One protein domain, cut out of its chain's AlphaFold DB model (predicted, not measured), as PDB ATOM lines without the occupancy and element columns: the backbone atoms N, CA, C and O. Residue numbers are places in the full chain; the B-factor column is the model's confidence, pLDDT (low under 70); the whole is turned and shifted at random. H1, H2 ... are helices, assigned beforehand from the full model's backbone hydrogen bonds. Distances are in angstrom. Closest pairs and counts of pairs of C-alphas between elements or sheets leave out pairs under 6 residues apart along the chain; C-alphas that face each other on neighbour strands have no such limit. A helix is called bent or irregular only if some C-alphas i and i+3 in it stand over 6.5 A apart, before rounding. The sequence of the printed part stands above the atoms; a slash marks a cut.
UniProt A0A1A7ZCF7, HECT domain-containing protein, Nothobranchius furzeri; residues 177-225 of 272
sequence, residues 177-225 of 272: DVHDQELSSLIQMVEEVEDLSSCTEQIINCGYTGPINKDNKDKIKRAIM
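AT A GLANCE: This is residues 177 to 225 of the 272 residues of the protein "HECT domain-containing protein" of Nothobranchius furzeri (UniProt A0A1A7ZCF7). Three short helices make a small, rounded all-helix ball, with their centres at the corners of a triangle. H1 and H3 run side by side in opposite ways, while H2 sits next to H1 at a steeper angle, and the loop of residues 206 to 213 leads from H2 to H3. The printed part has 49 residues, with three named helices in the order H1, H2, H3 and no named strand; 33 of the residues are in the helices. The whole is compact, with a radius of gyration of the C-alphas of 9.5 A, and the C-alphas span 25 by 20 by 17 A along their three main axes.

IN THESE COORDINATES: H1 is residues 181 to 192, 16.5 A from first to last C-alpha; it begins at C-alpha 181, at (160.003, 131.378, 157.342). H3, also 12 residues, is residues 214 to 225 and measures 17.5 A, ending at C-alpha 225, at (159.492, 142.998, 160.879). It is irregular: C-alphas 215 and 218 are 8.1 A apart. H2 is residues 197 to 205, 13.9 A long, beginning at C-alpha 197, at (150.143, 133.126, 175.094). It is irregular too, with C-alphas 198 and 201 7.9 A apart.

HOW THE PARTS SIT: H1 touches both other helices. H1 and H3 run opposite ways at a shallow tilt of 17 degrees, and their closest C-alphas, those of Ile 187 and Lys 221, are 5.7 A apart. H1 touches H2 with residues 186 to 190 alone. The closest C-alphas there, those of Leu 186 and Cys 199, are 7.4 A apart, and the two helices run opposite ways at a steep tilt of 46 degrees. H2 and H3 are close but not clearly touching, with the C-alphas of Ile 203 and Ile 220 the closest at 6.9 A. They run the same way at a tilt of 36 degrees, only just steep. In H1 every O i to N i+4 pair is within hydrogen-bond range; in H2 3 of 5 are, and in H3 6 of 8.

THE WHOLE: The two C-alphas farthest apart are those of His 179 and Pro 211, at 25.5 A, while the first and last printed C-alphas, those of Asp 177 and Met 225, are 7.7 A apart. The printed part has no cut. The link from H1 to H2, 4 residues, is tight; that from H2 to H3, 8 residues, is short but not tight. The mean pLDDT of the printed part is 95.0, and no printed residue is under 70.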
ATOM      1  N   ASP A 177     157.936 142.365 153.529       90.25
ATOM      2  CA  ASP A 177     159.357 142.184 153.213       90.25
ATOM      3  C   ASP A 177     160.029 141.130 154.110       90.25
ATOM      4  O   ASP A 177     161.231 140.877 154.003       90.25
ATOM      5  N   VAL A 178     159.277 140.501 155.021       91.62
ATOM      6  CA  VAL A 178     159.782 139.415 155.864       91.62
ATOM      7  C   VAL A 178     159.735 138.091 155.097       91.62
ATOM      8  O   VAL A 178     158.666 137.535 154.861       91.62
ATOM      9  N   HIS A 179     160.920 137.570 154.760       87.88
ATOM     10  CA  HIS A 179     161.103 136.288 154.054       87.88
ATOM     11  C   HIS A 179     161.610 135.143 154.945       87.88
ATOM     12  O   HIS A 179     161.713 134.004 154.501       87.88
ATOM     13  N   ASP A 180     161.950 135.432 156.202       90.88
ATOM     14  CA  ASP A 180     162.353 134.406 157.170       90.88
ATOM     15  C   ASP A 180     161.128 133.560 157.542       90.88
ATOM     16  O   ASP A 180     160.163 134.079 158.096       90.88
ATOM     17  N   GLN A 181     161.163 132.263 157.225       91.44
ATOM     18  CA  GLN A 181     160.003 131.378 157.342       91.44
ATOM     19  C   GLN A 181     159.432 131.317 158.766       91.44
ATOM     20  O   GLN A 181     158.211 131.252 158.937       91.44
ATOM     21  N   GLU A 182     160.290 131.346 159.785       94.12
ATOM     22  CA  GLU A 182     159.870 131.315 161.186       94.12
ATOM     23  C   GLU A 182     159.209 132.641 161.571       94.12
ATOM     24  O   GLU A 182     158.123 132.649 162.154       94.12
ATOM     25  N   LEU A 183     159.808 133.768 161.176       95.75
ATOM     26  CA  LEU A 183     159.262 135.095 161.468       95.75
ATOM     27  C   LEU A 183     157.971 135.386 160.690       95.75
ATOM     28  O   LEU A 183     157.049 135.977 161.252       95.75
ATOM     29  N   SER A 184     157.866 134.950 159.434       94.56
ATOM     30  CA  SER A 184     156.643 135.077 158.632       94.56
ATOM     31  C   SER A 184     155.510 134.241 159.230       94.56
ATOM     32  O   SER A 184     154.385 134.726 159.352       94.56
ATOM     33  N   SER A 185     155.816 133.025 159.696       95.56
ATOM     34  CA  SER A 185     154.852 132.169 160.402       95.56
ATOM     35  C   SER A 185     154.410 132.789 161.733       95.56
ATOM     36  O   SER A 185     153.230 132.748 162.079       95.56
ATOM     37  N   LEU A 186     155.334 133.420 162.466       97.25
ATOM     38  CA  LEU A 186     155.021 134.151 163.693       97.25
ATOM     39  C   LEU A 186     154.120 135.364 163.421       97.25
ATOM     40  O   LEU A 186     153.155 135.578 164.151       97.25
ATOM     41  N   ILE A 187     154.398 136.144 162.371       97.06
ATOM     42  CA  ILE A 187     153.545 137.265 161.949       97.06
ATOM     43  C   ILE A 187     152.129 136.775 161.640       97.06
ATOM     44  O   ILE A 187     151.168 137.369 162.131       97.06
ATOM     45  N   GLN A 188     151.999 135.688 160.875       95.81
ATOM     46  CA  GLN A 188     150.700 135.101 160.553       95.81
ATOM     47  C   GLN A 188     149.962 134.642 161.817       95.81
ATOM     48  O   GLN A 188     148.790 134.959 162.001       95.81
ATOM     49  N   MET A 189     150.658 133.967 162.734       94.88
ATOM     50  CA  MET A 189     150.069 133.538 164.002       94.88
ATOM     51  C   MET A 189     149.560 134.730 164.819       94.88
ATOM     52  O   MET A 189     148.430 134.697 165.296       94.88
ATOM     53  N   VAL A 190     150.363 135.793 164.950       96.19
ATOM     54  CA  VAL A 190     149.969 137.029 165.649       96.19
ATOM     55  C   VAL A 190     148.731 137.658 165.012       96.19
ATOM     56  O   VAL A 190     147.875 138.179 165.730       96.19
ATOM     57  N   GLU A 191     148.610 137.607 163.688       95.25
ATOM     58  CA  GLU A 191     147.449 138.131 162.970       95.25
ATOM     59  C   GLU A 191     146.177 137.335 163.289       95.25
ATOM     60  O   GLU A 191     145.156 137.924 163.643       95.25
ATOM     61  N   GLU A 192     146.244 136.005 163.252       93.69
ATOM     62  CA  GLU A 192     145.063 135.135 163.287       93.69
ATOM     63  C   GLU A 192     144.517 134.867 164.700       93.69
ATOM     64  O   GLU A 192     143.302 134.783 164.885       93.69
ATOM     65  N   VAL A 193     145.372 134.750 165.722       91.56
ATOM     66  CA  VAL A 193     144.946 134.275 167.057       91.56
ATOM     67  C   VAL A 193     144.583 135.418 168.011       91.56
ATOM     68  O   VAL A 193     145.229 136.464 168.020       91.56
ATOM     69  N   GLU A 194     143.546 135.255 168.837       88.12
ATOM     70  CA  GLU A 194     143.207 136.254 169.870       88.12
ATOM     71  C   GLU A 194     144.106 136.151 171.109       88.12
ATOM     72  O   GLU A 194     144.488 137.177 171.680       88.12
ATOM     73  N   ASP A 195     144.441 134.923 171.512       91.81
ATOM     74  CA  ASP A 195     145.341 134.639 172.626       91.81
ATOM     75  C   ASP A 195     146.770 134.400 172.121       91.81
ATOM     76  O   ASP A 195     147.049 133.414 171.442       91.81
ATOM     77  N   LEU A 196     147.674 135.313 172.477       93.25
ATOM     78  CA  LEU A 196     149.086 135.308 172.081       93.25
ATOM     79  C   LEU A 196     149.986 134.567 173.090       93.25
ATOM     80  O   LEU A 196     151.216 134.640 173.006       93.25
ATOM     81  N   SER A 197     149.401 133.867 174.068       91.25
ATOM     82  CA  SER A 197     150.143 133.126 175.094       91.25
ATOM     83  C   SER A 197     151.134 132.118 174.495       91.25
ATOM     84  O   SER A 197     152.262 132.002 174.976       91.25
ATOM     85  N   SER A 198     150.766 131.462 173.391       91.69
ATOM     86  CA  SER A 198     151.576 130.443 172.711       91.69
ATOM     87  C   SER A 198     152.822 130.987 172.000       91.69
ATOM     88  O   SER A 198     153.789 130.247 171.835       91.69
ATOM     89  N   CYS A 199     152.830 132.261 171.596       94.00
ATOM     90  CA  CYS A 199     153.934 132.884 170.857       94.00
ATOM     91  C   CYS A 199     154.642 134.005 171.631       94.00
ATOM     92  O   CYS A 199     155.520 134.680 171.094       94.00
ATOM     93  N   THR A 200     154.306 134.176 172.914       95.62
ATOM     94  CA  THR A 200     154.853 135.227 173.785       95.62
ATOM     95  C   THR A 200     156.384 135.226 173.819       95.62
ATOM     96  O   THR A 200     156.997 136.277 173.657       95.62
ATOM     97  N   GLU A 201     157.017 134.060 173.969       96.25
ATOM     98  CA  GLU A 201     158.483 133.955 173.991       96.25
ATOM     99  C   GLU A 201     159.113 134.397 172.662       96.25
ATOM    100  O   GLU A 201     160.084 135.149 172.651       96.25
ATOM    101  N   GLN A 202     158.523 134.006 171.530       97.19
ATOM    102  CA  GLN A 202     159.023 134.354 170.198       97.19
ATOM    103  C   GLN A 202     158.898 135.863 169.928       97.19
ATOM    104  O   GLN A 202     159.822 136.485 169.402       97.19
ATOM    105  N   ILE A 203     157.790 136.473 170.364       97.62
ATOM    106  CA  ILE A 203     157.572 137.925 170.311       97.62
ATOM    107  C   ILE A 203     158.630 138.667 171.144       97.62
ATOM    108  O   ILE A 203     159.212 139.649 170.676       97.62
ATOM    109  N   ILE A 204     158.910 138.188 172.362       97.38
ATOM    110  CA  ILE A 204     159.936 138.767 173.242       97.38
ATOM    111  C   ILE A 204     161.331 138.617 172.624       97.38
ATOM    112  O   ILE A 204     162.105 139.572 172.643       97.38
ATOM    113  N   ASN A 205     161.641 137.470 172.013       97.06
ATOM    114  CA  ASN A 205     162.918 137.227 171.334       97.06
ATOM    115  C   ASN A 205     163.125 138.139 170.111       97.06
ATOM    116  O   ASN A 205     164.263 138.455 169.762       97.06
ATOM    117  N   CYS A 206     162.041 138.643 169.511       97.19
ATOM    118  CA  CYS A 206     162.099 139.696 168.494       97.19
ATOM    119  C   CYS A 206     162.353 141.102 169.081       97.19
ATOM    120  O   CYS A 206     162.477 142.072 168.337       97.19
ATOM    121  N   GLY A 207     162.446 141.238 170.406       97.00
ATOM    122  CA  GLY A 207     162.720 142.498 171.099       97.00
ATOM    123  C   GLY A 207     161.480 143.341 171.399       97.00
ATOM    124  O   GLY A 207     161.614 144.517 171.736       97.00
ATOM    125  N   TYR A 208     160.269 142.785 171.288       98.19
ATOM    126  CA  TYR A 208     159.057 143.504 171.679       98.19
ATOM    127  C   TYR A 208     158.911 143.536 173.208       98.19
ATOM    128  O   TYR A 208     158.807 142.499 173.858       98.19
ATOM    129  N   THR A 209     158.867 144.739 173.783       96.81
ATOM    130  CA  THR A 209     158.792 144.956 175.243       96.81
ATOM    131  C   THR A 209     157.464 145.564 175.704       96.81
ATOM    132  O   THR A 209     157.327 145.954 176.863       96.81
ATOM    133  N   GLY A 210     156.503 145.727 174.792       96.81
ATOM    134  CA  GLY A 210     155.178 146.263 175.104       96.81
ATOM    135  C   GLY A 210     154.211 145.194 175.627       96.81
ATOM    136  O   GLY A 210     154.560 144.016 175.702       96.81
ATOM    137  N   PRO A 211     152.961 145.573 175.950       96.56
ATOM    138  CA  PRO A 211     151.923 144.607 176.291       96.56
ATOM    139  C   PRO A 211     151.651 143.655 175.120       96.56
ATOM    140  O   PRO A 211     151.432 144.104 173.990       96.56
ATOM    141  N   ILE A 212     151.659 142.349 175.393       96.38
ATOM    142  CA  ILE A 212     151.365 141.295 174.414       96.38
ATOM    143  C   ILE A 212     149.887 140.928 174.550       96.38
ATOM    144  O   ILE A 212     149.490 140.205 175.459       96.38
ATOM    145  N   ASN A 213     149.056 141.513 173.689       94.19
ATOM    146  CA  ASN A 213     147.612 141.287 173.635       94.19
ATOM    147  C   ASN A 213     147.056 141.690 172.259       94.19
ATOM    148  O   ASN A 213     147.754 142.303 171.446       94.19
ATOM    149  N   LYS A 214     145.780 141.373 172.018       92.94
ATOM    150  CA  LYS A 214     145.095 141.634 170.743       92.94
ATOM    151  C   LYS A 214     145.086 143.105 170.308       92.94
ATOM    152  O   LYS A 214     145.107 143.375 169.114       92.94
ATOM    153  N   ASP A 215     145.125 144.043 171.253       94.81
ATOM    154  CA  ASP A 215     145.082 145.482 170.961       94.81
ATOM    155  C   ASP A 215     146.432 146.020 170.450       94.81
ATOM    156  O   ASP A 215     146.516 147.146 169.964       94.81
ATOM    157  N   ASN A 216     147.511 145.234 170.560       96.44
ATOM    158  CA  ASN A 216     148.858 145.633 170.150       96.44
ATOM    159  C   ASN A 216     149.436 144.796 168.995       96.44
ATOM    160  O   ASN A 216     150.635 144.897 168.724       96.44
ATOM    161  N   LYS A 217     148.614 144.015 168.278       96.00
ATOM    162  CA  LYS A 217     149.061 143.157 167.160       96.00
ATOM    163  C   LYS A 217     149.913 143.892 166.125       96.00
ATOM    164  O   LYS A 217     150.979 143.402 165.763       96.00
ATOM    165  N   ASP A 218     149.524 145.095 165.708       96.62
ATOM    166  CA  ASP A 218     150.291 145.856 164.711       96.62
ATOM    167  C   ASP A 218     151.678 146.271 165.210       96.62
ATOM    168  O   ASP A 218     152.654 146.220 164.461       96.62
ATOM    169  N   LYS A 219     151.804 146.616 166.496       97.12
ATOM    170  CA  LYS A 219     153.107 146.935 167.099       97.12
ATOM    171  C   LYS A 219     153.984 145.692 167.218       97.12
ATOM    172  O   LYS A 219     155.189 145.787 167.006       97.12
ATOM    173  N   ILE A 220     153.380 144.545 167.527       98.00
ATOM    174  CA  ILE A 220     154.066 143.252 167.596       98.00
ATOM    175  C   ILE A 220     154.587 142.861 166.208       98.00
ATOM    176  O   ILE A 220     155.784 142.635 166.057       98.00
ATOM    177  N   LYS A 221     153.732 142.876 165.174       97.69
ATOM    178  CA  LYS A 221     154.137 142.614 163.779       97.69
ATOM    179  C   LYS A 221     155.240 143.566 163.325       97.69
ATOM    180  O   LYS A 221     156.227 143.128 162.742       97.69
ATOM    181  N   ARG A 222     155.119 144.861 163.649       96.56
ATOM    182  CA  ARG A 222     156.162 145.855 163.357       96.56
ATOM    183  C   ARG A 222     157.485 145.516 164.045       96.56
ATOM    184  O   ARG A 222     158.528 145.666 163.420       96.56
ATOM    185  N   ALA A 223     157.464 145.067 165.299       97.44
ATOM    186  CA  ALA A 223     158.676 144.656 166.004       97.44
ATOM    187  C   ALA A 223     159.321 143.417 165.364       97.44
ATOM    188  O   ALA A 223     160.532 143.409 165.168       97.44
ATOM    189  N   ILE A 224     158.525 142.417 164.967       97.81
ATOM    190  CA  ILE A 224     159.015 141.220 164.262       97.81
ATOM    191  C   ILE A 224     159.634 141.595 162.906       97.81
ATOM    192  O   ILE A 224     160.737 141.155 162.580       97.81
ATOM    193  N   MET A 225     158.968 142.463 162.139       97.00
ATOM    194  CA  MET A 225     159.492 142.998 160.879       97.00
ATOM    195  C   MET A 225     160.823 143.729 161.091       97.00
ATOM    196  O   MET A 225     161.813 143.415 160.426       97.00
TER     197      MET A 225